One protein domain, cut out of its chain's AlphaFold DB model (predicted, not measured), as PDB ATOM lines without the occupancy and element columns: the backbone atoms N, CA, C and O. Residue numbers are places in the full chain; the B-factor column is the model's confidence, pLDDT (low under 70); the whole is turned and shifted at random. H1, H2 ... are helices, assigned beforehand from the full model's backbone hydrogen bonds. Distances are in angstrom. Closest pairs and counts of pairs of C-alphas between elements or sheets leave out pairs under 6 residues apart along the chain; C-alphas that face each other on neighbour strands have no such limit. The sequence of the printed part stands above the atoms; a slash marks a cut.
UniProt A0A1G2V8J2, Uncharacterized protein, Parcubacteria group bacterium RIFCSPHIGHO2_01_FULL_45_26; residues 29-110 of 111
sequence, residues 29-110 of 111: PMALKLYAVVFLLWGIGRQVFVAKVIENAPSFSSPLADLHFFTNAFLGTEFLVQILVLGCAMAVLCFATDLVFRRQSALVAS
ATOM      1  N   PRO A  29     257.490 158.196  93.444       74.12
ATOM      2  CA  PRO A  29     257.260 157.109  92.490       74.12
ATOM      3  C   PRO A  29     257.018 157.618  91.061       74.12
ATOM      4  O   PRO A  29     257.385 156.959  90.095       74.12
ATOM      5  N   MET A  30     256.466 158.826  90.919       73.12
ATOM      6  CA  MET A  30     256.261 159.474  89.625       73.12
ATOM      7  C   MET A  30     257.574 159.954  88.989       73.12
ATOM      8  O   MET A  30     257.789 159.728  87.801       73.12
ATOM      9  N   ALA A  31     258.470 160.569  89.769       78.25
ATOM     10  CA  ALA A  31     259.780 161.000  89.284       78.25
ATOM     11  C   ALA A  31     260.664 159.803  88.906       78.25
ATOM     12  O   ALA A  31     261.323 159.826  87.873       78.25
ATOM     13  N   LEU A  32     260.609 158.721  89.686       79.62
ATOM     14  CA  LEU A  32     261.352 157.488  89.413       79.62
ATOM     15  C   LEU A  32     260.933 156.847  88.080       79.62
ATOM     16  O   LEU A  32     261.788 156.461  87.286       79.62
ATOM     17  N   LYS A  33     259.624 156.813  87.794       75.31
ATOM     18  CA  LYS A  33     259.101 156.371  86.490       75.31
ATOM     19  C   LYS A  33     259.560 157.279  85.348       75.31
ATOM     20  O   LYS A  33     259.961 156.777  84.304       75.31
ATOM     21  N   LEU A  34     259.547 158.598  85.551       83.06
ATOM     22  CA  LEU A  34     260.022 159.556  84.550       83.06
ATOM     23  C   LEU A  34     261.512 159.349  84.241       83.06
ATOM     24  O   LEU A  34     261.890 159.278  83.075       83.06
ATOM     25  N   TYR A  35     262.346 159.189  85.272       83.94
ATOM     26  CA  TYR A  35     263.770 158.902  85.099       83.94
ATOM     27  C   TYR A  35     264.007 157.576  84.379       83.94
ATOM     28  O   TYR A  35     264.869 157.520  83.509       83.94
ATOM     29  N   ALA A  36     263.223 156.539  84.685       81.38
ATOM     30  CA  ALA A  36     263.305 155.263  83.980       81.38
ATOM     31  C   ALA A  36     262.992 155.419  82.483       81.38
ATOM     32  O   ALA A  36     263.755 154.935  81.652       81.38
ATOM     33  N   VAL A  37     261.928 156.147  82.124       80.69
ATOM     34  CA  VAL A  37     261.583 156.412  80.716       80.69
ATOM     35  C   VAL A  37     262.689 157.200  80.012       80.69
ATOM     36  O   VAL A  37     263.114 156.815  78.927       80.69
ATOM     37  N   VAL A  38     263.204 158.267  80.629       86.25
ATOM     38  CA  VAL A  38     264.295 159.072  80.050       86.25
ATOM     39  C   VAL A  38     265.563 158.237  79.863       86.25
ATOM     40  O   VAL A  38     266.207 158.323  78.820       86.25
ATOM     41  N   PHE A  39     265.911 157.401  80.843       82.12
ATOM     42  CA  PHE A  39     267.067 156.511  80.765       82.12
ATOM     43  C   PHE A  39     266.921 155.479  79.641       82.12
ATOM     44  O   PHE A  39     267.864 155.258  78.883       82.12
ATOM     45  N   LEU A  40     265.730 154.894  79.486       77.94
ATOM     46  CA  LEU A  40     265.431 153.956  78.403       77.94
ATOM     47  C   LEU A  40     265.497 154.635  77.030       77.94
ATOM     48  O   LEU A  40     266.146 154.110  76.128       77.94
ATOM     49  N   LEU A  41     264.911 155.827  76.882       77.56
ATOM     50  CA  LEU A  41     264.986 156.613  75.644       77.56
ATOM     51  C   LEU A  41     266.428 156.989  75.284       77.56
ATOM     52  O   LEU A  41     266.811 156.901  74.118       77.56
ATOM     53  N   TRP A  42     267.246 157.356  76.273       80.38
ATOM     54  CA  TRP A  42     268.672 157.594  76.053       80.38
ATOM     55  C   TRP A  42     269.381 156.307  75.605       80.38
ATOM     56  O   TRP A  42     270.097 156.321  74.602       80.38
ATOM     57  N   GLY A  43     269.150 155.179  76.280       75.62
ATOM     58  CA  GLY A  43     269.712 153.884  75.882       75.62
ATOM     59  C   GLY A  43     269.390 153.527  74.427       75.62
ATOM     60  O   GLY A  43     270.289 153.158  73.669       75.62
ATOM     61  N   ILE A  44     268.138 153.734  74.014       71.88
ATOM     62  CA  ILE A  44     267.684 153.521  72.635       71.88
ATOM     63  C   ILE A  44     268.405 154.467  71.668       71.88
ATOM     64  O   ILE A  44     268.955 154.003  70.675       71.88
ATOM     65  N   GLY A  45     268.473 155.769  71.966       72.31
ATOM     66  CA  GLY A  45     269.150 156.749  71.108       72.31
ATOM     67  C   GLY A  45     270.661 156.530  70.970       72.31
ATOM     68  O   GLY A  45     271.260 156.984  69.999       72.31
ATOM     69  N   ARG A  46     271.289 155.820  71.918       72.19
ATOM     70  CA  ARG A  46     272.705 155.430  71.832       72.19
ATOM     71  C   ARG A  46     272.926 154.196  70.957       72.19
ATOM     72  O   ARG A  46     273.969 154.101  70.320       72.19
ATOM     73  N   GLN A  47     271.997 153.244  70.968       67.25
ATOM     74  CA  GLN A  47     272.144 151.987  70.229       67.25
ATOM     75  C   GLN A  47     271.546 152.040  68.823       67.25
ATOM     76  O   GLN A  47     272.067 151.402  67.912       67.25
ATOM     77  N   VAL A  48     270.482 152.815  68.624       65.81
ATOM     78  CA  VAL A  48     269.822 152.962  67.330       65.81
ATOM     79  C   VAL A  48     270.073 154.366  66.820       65.81
ATOM     80  O   VAL A  48     269.622 155.353  67.400       65.81
ATOM     81  N   PHE A  49     270.771 154.462  65.692       69.44
ATOM     82  CA  PHE A  49     270.921 155.725  64.985       69.44
ATOM     83  C   PHE A  49     269.581 156.063  64.318       69.44
ATOM     84  O   PHE A  49     269.336 155.707  63.167       69.44
ATOM     85  N   VAL A  50     268.684 156.724  65.057       67.19
ATOM     86  CA  VAL A  50     267.324 157.063  64.591       67.19
ATOM     87  C   VAL A  50     267.372 157.830  63.266       67.19
ATOM     88  O   VAL A  50     266.564 157.579  62.379       67.19
ATOM     89  N   ALA A  51     268.386 158.680  63.082       66.06
ATOM     90  CA  ALA A  51     268.626 159.372  61.819       66.06
ATOM     91  C   ALA A  51     268.847 158.407  60.639       66.06
ATOM     92  O   ALA A  51     268.303 158.642  59.569       66.06
ATOM     93  N   LYS A  52     269.552 157.282  60.833       67.25
ATOM     94  CA  LYS A  52     269.753 156.272  59.779       67.25
ATOM     95  C   LYS A  52     268.489 155.484  59.464       67.25
ATOM     96  O   LYS A  52     268.292 155.103  58.318       67.25
ATOM     97  N   VAL A  53     267.625 155.262  60.455       69.94
ATOM     98  CA  VAL A  53     266.321 154.619  60.231       69.94
ATOM     99  C   VAL A  53     265.403 155.543  59.433       69.94
ATOM    100  O   VAL A  53     264.745 155.078  58.513       69.94
ATOM    101  N   ILE A  54     265.396 156.843  59.747       71.38
ATOM    102  CA  ILE A  54     264.601 157.846  59.024       71.38
ATOM    103  C   ILE A  54     265.143 158.069  57.605       71.38
ATOM    104  O   ILE A  54     264.357 158.134  56.669       71.38
ATOM    105  N   GLU A  55     266.466 158.141  57.425       72.31
ATOM    106  CA  GLU A  55     267.100 158.261  56.099       72.31
ATOM    107  C   GLU A  55     266.807 157.060  55.194       72.31
ATOM    108  O   GLU A  55     266.715 157.214  53.980       72.31
ATOM    109  N   ASN A  56     266.681 155.867  55.779       73.25
ATOM    110  CA  ASN A  56     266.457 154.630  55.040       73.25
ATOM    111  C   ASN A  56     264.967 154.253  54.953       73.25
ATOM    112  O   ASN A  56     264.634 153.248  54.326       73.25
ATOM    113  N   ALA A  57     264.078 155.030  55.585       71.62
ATOM    114  CA  ALA A  57     262.646 154.785  55.549       71.62
ATOM    115  C   ALA A  57     262.096 155.051  54.136       71.62
ATOM    116  O   ALA A  57     262.432 156.074  53.531       71.62
ATOM    117  N   PRO A  58     261.249 154.156  53.595       71.38
ATOM    118  CA  PRO A  58     260.548 154.426  52.348       71.38
ATOM    119  C   PRO A  58     259.658 155.666  52.506       71.38
ATOM    120  O   PRO A  58     259.259 156.038  53.610       71.38
ATOM    121  N   SER A  59     259.346 156.332  51.392       70.44
ATOM    122  CA  SER A  59     258.368 157.418  51.400       70.44
ATOM    123  C   SER A  59     257.062 156.923  52.025       70.44
ATOM    124  O   SER A  59     256.587 155.856  51.640       70.44
ATOM    125  N   PHE A  60     256.457 157.726  52.913       69.00
ATOM    126  CA  PHE A  60     255.184 157.458  53.617       69.00
ATOM    127  C   PHE A  60     253.948 157.334  52.690       69.00
ATOM    128  O   PHE A  60     252.814 157.625  53.063       69.00
ATOM    129  N   SER A  61     254.165 156.971  51.429       74.06
ATOM    130  CA  SER A  61     253.185 156.779  50.371       74.06
ATOM    131  C   SER A  61     252.413 155.468  50.498       74.06
ATOM    132  O   SER A  61     251.338 155.347  49.917       74.06
ATOM    133  N   SER A  62     252.936 154.478  51.230       75.56
ATOM    134  CA  SER A  62     252.274 153.180  51.399       75.56
ATOM    135  C   SER A  62     252.392 152.672  52.843       75.56
ATOM    136  O   SER A  62     253.440 152.135  53.207       75.56
ATOM    137  N   PRO A  63     251.301 152.720  53.633       75.12
ATOM    138  CA  PRO A  63     251.316 152.325  55.045       75.12
ATOM    139  C   PRO A  63     251.797 150.888  55.281       75.12
ATOM    140  O   PRO A  63     252.402 150.581  56.304       75.12
ATOM    141  N   LEU A  64     251.535 149.990  54.325       79.69
ATOM    142  CA  LEU A  64     251.927 148.585  54.422       79.69
ATOM    143  C   LEU A  64     253.451 148.392  54.289       79.69
ATOM    144  O   LEU A  64     254.024 147.565  54.996       79.69
ATOM    145  N   ALA A  65     254.103 149.156  53.405       73.75
ATOM    146  CA  ALA A  65     255.554 149.087  53.217       73.75
ATOM    147  C   ALA A  65     256.293 149.741  54.388       73.75
ATOM    148  O   ALA A  65     257.323 149.226  54.815       73.75
ATOM    149  N   ASP A  66     255.724 150.811  54.949       76.69
ATOM    150  CA  ASP A  66     256.255 151.473  56.138       76.69
ATOM    151  C   ASP A  66     256.266 150.498  57.320       76.69
ATOM    152  O   ASP A  66     257.303 150.291  57.950       76.69
ATOM    153  N   LEU A  67     255.141 149.817  57.577       76.75
ATOM    154  CA  LEU A  67     255.051 148.814  58.641       76.75
ATOM    155  C   LEU A  67     256.072 147.691  58.458       76.75
ATOM    156  O   LEU A  67     256.755 147.340  59.418       76.75
ATOM    157  N   HIS A  68     256.202 147.153  57.245       79.00
ATOM    158  CA  HIS A  68     257.163 146.089  56.960       79.00
ATOM    159  C   HIS A  68     258.618 146.561  57.116       79.00
ATOM    160  O   HIS A  68     259.473 145.818  57.594       79.00
ATOM    161  N   PHE A  69     258.914 147.806  56.747       78.69
ATOM    162  CA  PHE A  69     260.232 148.397  56.941       78.69
ATOM    163  C   PHE A  69     260.561 148.561  58.429       78.69
ATOM    164  O   PHE A  69     261.630 148.136  58.867       78.69
ATOM    165  N   PHE A  70     259.640 149.111  59.227       75.69
ATOM    166  CA  PHE A  70     259.852 149.299  60.663       75.69
ATOM    167  C   PHE A  70     259.971 147.973  61.418       75.69
ATOM    168  O   PHE A  70     260.832 147.854  62.291       75.69
ATOM    169  N   THR A  71     259.162 146.963  61.085       76.81
ATOM    170  CA  THR A  71     259.272 145.639  61.717       76.81
ATOM    171  C   THR A  71     260.582 144.955  61.353       76.81
ATOM    172  O   THR A  71     261.241 144.412  62.237       76.81
ATOM    173  N   ASN A  72     261.006 145.021  60.090       77.25
ATOM    174  CA  ASN A  72     262.254 144.404  59.652       77.25
ATOM    175  C   ASN A  72     263.484 145.140  60.212       77.25
ATOM    176  O   ASN A  72     264.444 144.506  60.645       77.25
ATOM    177  N   ALA A  73     263.431 146.472  60.294       74.62
ATOM    178  CA  ALA A  73     264.453 147.276  60.957       74.62
ATOM    179  C   ALA A  73     264.537 146.953  62.455       74.62
ATOM    180  O   ALA A  73     265.634 146.805  62.983       74.62
ATOM    181  N   PHE A  74     263.401 146.781  63.137       72.75
ATOM    182  CA  PHE A  74     263.364 146.397  64.548       72.75
ATOM    183  C   PHE A  74     263.905 144.979  64.785       72.75
ATOM    184  O   PHE A  74     264.737 144.770  65.668       72.75
ATOM    185  N   LEU A  75     263.493 144.005  63.971       73.56
ATOM    186  CA  LEU A  75     263.998 142.629  64.038       73.56
ATOM    187  C   LEU A  75     265.498 142.544  63.734       73.56
ATOM    188  O   LEU A  75     266.179 141.687  64.290       73.56
ATOM    189  N   GLY A  76     266.014 143.451  62.900       70.44
ATOM    190  CA  GLY A  76     267.438 143.577  62.598       70.44
ATOM    191  C   GLY A  76     268.275 144.301  63.661       70.44
ATOM    192  O   GLY A  76     269.496 144.328  63.528       70.44
ATOM    193  N   THR A  77     267.669 144.895  64.700       72.69
ATOM    194  CA  THR A  77     268.426 145.516  65.809       72.69
ATOM    195  C   THR A  77     268.927 144.485  66.821       72.69
ATOM    196  O   THR A  77     268.354 143.408  66.969       72.69
ATOM    197  N   GLU A  78     270.001 144.822  67.545       76.19
ATOM    198  CA  GLU A  78     270.549 143.960  68.596       76.19
ATOM    199  C   GLU A  78     269.505 143.620  69.672       76.19
ATOM    200  O   GLU A  78     268.660 144.437  70.042       76.19
ATOM    201  N   PHE A  79     269.624 142.419  70.246       76.12
ATOM    202  CA  PHE A  79     268.737 141.908  71.298       76.12
ATOM    203  C   PHE A  79     268.575 142.882  72.485       76.12
ATOM    204  O   PHE A  79     267.503 142.990  73.080       76.12
ATOM    205  N   LEU A  80     269.623 143.651  72.796       72.19
ATOM    206  CA  LEU A  80     269.612 144.654  73.860       72.19
ATOM    207  C   LEU A  80     268.675 145.837  73.549       72.19
ATOM    208  O   LEU A  80     267.973 146.311  74.444       72.19
ATOM    209  N   VAL A  81     268.586 146.265  72.286       73.31
ATOM    210  CA  VAL A  81     267.637 147.297  71.829       73.31
ATOM    211  C   VAL A  81     266.203 146.813  71.980       73.31
ATOM    212  O   VAL A  81     265.356 147.552  72.480       73.31
ATOM    213  N   GLN A  82     265.928 145.570  71.590       79.75
ATOM    214  CA  GLN A  82     264.586 144.997  71.677       79.75
ATOM    215  C   GLN A  82     264.088 144.976  73.129       79.75
ATOM    216  O   GLN A  82     262.967 145.410  73.405       79.75
ATOM    217  N   ILE A  83     264.947 144.569  74.073       81.75
ATOM    218  CA  ILE A  83     264.644 144.609  75.512       81.75
ATOM    219  C   ILE A  83     264.404 146.045  75.990       81.75
ATOM    220  O   ILE A  83     263.444 146.288  76.722       81.75
ATOM    221  N   LEU A  84     265.241 147.005  75.582       75.38
ATOM    222  CA  LEU A  84     265.082 148.412  75.966       75.38
ATOM    223  C   LEU A  84     263.762 149.004  75.457       75.38
ATOM    224  O   LEU A  84     263.069 149.689  76.210       75.38
ATOM    225  N   VAL A  85     263.392 148.722  74.206       79.50
ATOM    226  CA  VAL A  85     262.141 149.201  73.597       79.50
ATOM    227  C   VAL A  85     260.929 148.586  74.291       79.50
ATOM    228  O   VAL A  85     260.012 149.319  74.669       79.50
ATOM    229  N   LEU A  86     260.936 147.270  74.529       83.31
ATOM    230  CA  LEU A  86     259.863 146.593  75.265       83.31
ATOM    231  C   LEU A  86     259.748 147.117  76.701       83.31
ATOM    232  O   LEU A  86     258.650 147.440  77.156       83.31
ATOM    233  N   GLY A  87     260.877 147.282  77.393       80.69
ATOM    234  CA  GLY A  87     260.922 147.876  78.728       80.69
ATOM    235  C   GLY A  87     260.374 149.303  78.751       80.69
ATOM    236  O   GLY A  87     259.626 149.663  79.660       80.69
ATOM    237  N   CYS A  88     260.673 150.103  77.724       78.25
ATOM    238  CA  CYS A  88     260.154 151.463  77.593       78.25
ATOM    239  C   CYS A  88     258.639 151.467  77.373       78.25
ATOM    240  O   CYS A  88     257.926 152.199  78.059       78.25
ATOM    241  N   ALA A  89     258.132 150.616  76.477       82.38
ATOM    242  CA  ALA A  89     256.698 150.473  76.240       82.38
ATOM    243  C   ALA A  89     255.956 150.053  77.520       82.38
ATOM    244  O   ALA A  89     254.949 150.663  77.887       82.38
ATOM    245  N   MET A  90     256.492 149.075  78.256       84.12
ATOM    246  CA  MET A  90     255.937 148.651  79.543       84.12
ATOM    247  C   MET A  90     255.969 149.768  80.592       84.12
ATOM    248  O   MET A  90     254.983 149.961  81.304       84.12
ATOM    249  N   ALA A  91     257.065 150.524  80.687       75.69
ATOM    250  CA  ALA A  91     257.179 151.645  81.618       75.69
ATOM    251  C   ALA A  91     256.149 152.745  81.311       75.69
ATOM    252  O   ALA A  91     255.508 153.253  82.232       75.69
ATOM    253  N   VAL A  92     255.941 153.064  80.029       80.12
ATOM    254  CA  VAL A  92     254.928 154.030  79.580       80.12
ATOM    255  C   VAL A  92     253.521 153.537  79.906       80.12
ATOM    256  O   VAL A  92     252.737 154.296  80.469       80.12
ATOM    257  N   LEU A  93     253.208 152.268  79.630       85.19
ATOM    258  CA  LEU A  93     251.910 151.683  79.980       85.19
ATOM    259  C   LEU A  93     251.673 151.714  81.492       85.19
ATOM    260  O   LEU A  93     250.616 152.147  81.935       85.19
ATOM    261  N   CYS A  94     252.667 151.330  82.290       81.31
ATOM    262  CA  CYS A  94     252.582 151.332  83.752       81.31
ATOM    263  C   CYS A  94     252.499 152.753  84.348       81.31
ATOM    264  O   CYS A  94     251.957 152.975  85.435       81.31
ATOM    265  N   PHE A  95     253.054 153.746  83.655       76.69
ATOM    266  CA  PHE A  95     252.882 155.154  84.000       76.69
ATOM    267  C   PHE A  95     251.481 155.653  83.631       76.69
ATOM    268  O   PHE A  95     250.841 156.314  84.445       76.69
ATOM    269  N   ALA A  96     250.987 155.307  82.441       80.94
ATOM    270  CA  ALA A  96     249.654 155.672  81.978       80.94
ATOM    271  C   ALA A  96     248.564 155.059  82.866       80.94
ATOM    272  O   ALA A  96     247.643 155.767  83.268       80.94
ATOM    273  N   THR A  97     248.694 153.785  83.244       81.50
ATOM    274  CA  THR A  97     247.758 153.140  84.174       81.50
ATOM    275  C   THR A  97     247.792 153.813  85.542       81.50
ATOM    276  O   THR A  97     246.738 154.186  86.040       81.50
ATOM    277  N   ASP A  98     248.963 154.067  86.129       75.75
ATOM    278  CA  ASP A  98     249.066 154.772  87.421       75.75
ATOM    279  C   ASP A  98     248.484 156.196  87.352       75.75
ATOM    280  O   ASP A  98     247.808 156.635  88.279       75.75
ATOM    281  N   LEU A  99     248.655 156.906  86.232       77.44
ATOM    282  CA  LEU A  99     248.052 158.225  86.026       77.44
ATOM    283  C   LEU A  99     246.516 158.155  85.961       77.44
ATOM    284  O   LEU A  99     245.839 158.992  86.562       77.44
ATOM    285  N   VAL A 100     245.968 157.164  85.254       80.38
ATOM    286  CA  VAL A 100     244.517 156.938  85.137       80.38
ATOM    287  C   VAL A 100     243.920 156.507  86.482       80.38
ATOM    288  O   VAL A 100     242.925 157.085  86.921       80.38
ATOM    289  N   PHE A 101     244.558 155.567  87.183       69.81
ATOM    290  CA  PHE A 101     244.098 155.072  88.483       69.81
ATOM    291  C   PHE A 101     244.209 156.132  89.592       69.81
ATOM    292  O   PHE A 101     243.260 156.311  90.354       69.81
ATOM    293  N   ARG A 102     245.297 156.917  89.655       60.00
ATOM    294  CA  ARG A 102     245.419 158.030  90.625       60.00
ATOM    295  C   ARG A 102     244.370 159.120  90.418       60.00
ATOM    296  O   ARG A 102     243.956 159.748  91.391       60.00
ATOM    297  N   ARG A 103     243.932 159.353  89.175       58.16
ATOM    298  CA  ARG A 103     242.848 160.304  88.881       58.16
ATOM    299  C   ARG A 103     241.494 159.821  89.404       58.16
ATOM    300  O   ARG A 103     240.724 160.644  89.886       58.16
ATOM    301  N   GLN A 104     241.215 158.517  89.372       57.53
ATOM    302  CA  GLN A 104     239.956 157.967  89.891       57.53
ATOM    303  C   GLN A 104     239.852 158.078  91.418       57.53
ATOM    304  O   GLN A 104     238.804 158.465  91.926       57.53
ATOM    305  N   SER A 105     240.941 157.843  92.157       53.94
ATOM    306  CA  SER A 105     240.944 157.999  93.622       53.94
ATOM    307  C   SER A 105     240.705 159.446  94.077       53.94
ATOM    308  O   SER A 105     240.150 159.665  95.147       53.94
ATOM    309  N   ALA A 106     241.098 160.433  93.265       56.47
ATOM    310  CA  ALA A 106     240.871 161.849  93.560       56.47
ATOM    311  C   ALA A 106     239.422 162.300  93.290       56.47
ATOM    312  O   ALA A 106     238.943 163.200  93.969       56.47
ATOM    313  N   LEU A 107     238.729 161.677  92.329       56.31
ATOM    314  CA  LEU A 107     237.330 161.988  91.997       56.31
ATOM    315  C   LEU A 107     236.319 161.266  92.902       56.31
ATOM    316  O   LEU A 107     235.241 161.792  93.145       56.31
ATOM    317  N   VAL A 108     236.653 160.083  93.422       56.75
ATOM    318  CA  VAL A 108     235.785 159.354  94.370       56.75
ATOM    319  C   VAL A 108     235.815 159.982  95.769       56.75
ATOM    320  O   VAL A 108     234.830 159.899  96.484       56.75
ATOM    321  N   ALA A 109     236.903 160.659  96.151       55.75
ATOM    322  CA  ALA A 109     237.009 161.364  97.435       55.75
ATOM    323  C   ALA A 109     236.293 162.733  97.468       55.75
ATOM    324  O   ALA A 109     236.285 163.388  98.508       55.75
ATOM    325  N   SER A 110     235.742 163.190  96.335       55.53
ATOM    326  CA  SER A 110     234.977 164.441  96.221       55.53
ATOM    327  C   SER A 110     233.453 164.247  96.203       55.53
ATOM    328  O   SER A 110     232.735 165.209  95.934       55.53
TER     329      SER A 110
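Overview. This is residues 29 to 110 of the 111 residues of an uncharacterized protein of Parcubacteria group bacterium RIFCSPHIGHO2_01_FULL_45_26 (UniProt A0A1G2V8J2). Two long helices, H1 and H4, run side by side in opposite ways, and at the end where H1 finishes and H4 begins, residues 48 to 78 between them make a foot of the shorter H2 and H3, with H3 turned steeply away from H4, giving an L. The last part of H4, from residue 100, sticks out beyond H1 with the tail to residue 110. The printed part has 82 residues with four named helices, in the order H1, H2, H3, H4, and no named strand; its class is all helix. It is loose, with a radius of gyration of the C-alphas of 17.0 A, and elongated, spanning 52 by 28 by 18 A.

Along the chain. H1 is residues 29 to 47, 27.3 A long, beginning at C-alpha 29 (257.260, 157.109, 92.490). H2 is residues 50 to 55. H3 is residues 63 to 75, 18.3 A long. H4 is residues 79 to 108, 43.8 A long, ending at C-alpha 108 (235.785, 159.354, 94.370).

Arrangement. H1 touches H4, which touches it with residues 81 to 95 alone, at a shallow tilt of 23 degrees, opposite ways; the closest C-alphas, of Leu 40 and Cys 88, are 5.9 A apart. H1 and H2 meet only through their link. H2 and H3 are close but not clearly touching, the closest C-alphas, of Val 53 and Ala 73, being 7.6 A apart, at a steep tilt of 43 degrees. H3 and H4 are also close but not clearly touching, with the C-alphas of Phe 74 and Gln 82 closest at 7.4 A, at a steep tilt of 67 degrees, only just short of about perpendicular. H1 and H3 are apart, as are H2 and H4. Every O i to N i+4 pair is within hydrogen-bond range in H1, H2, H3 and H4.

Size, cuts and confidence. The C-alphas farthest apart, of Asn 56 and Ser 110, are 52.8 A apart. The printed part has no cut and no long link. Residues 59 to 64 and 100 to 110 stand free. The model's pLDDT is under 70 at residues 47 to 53, 60 and 101 to 110.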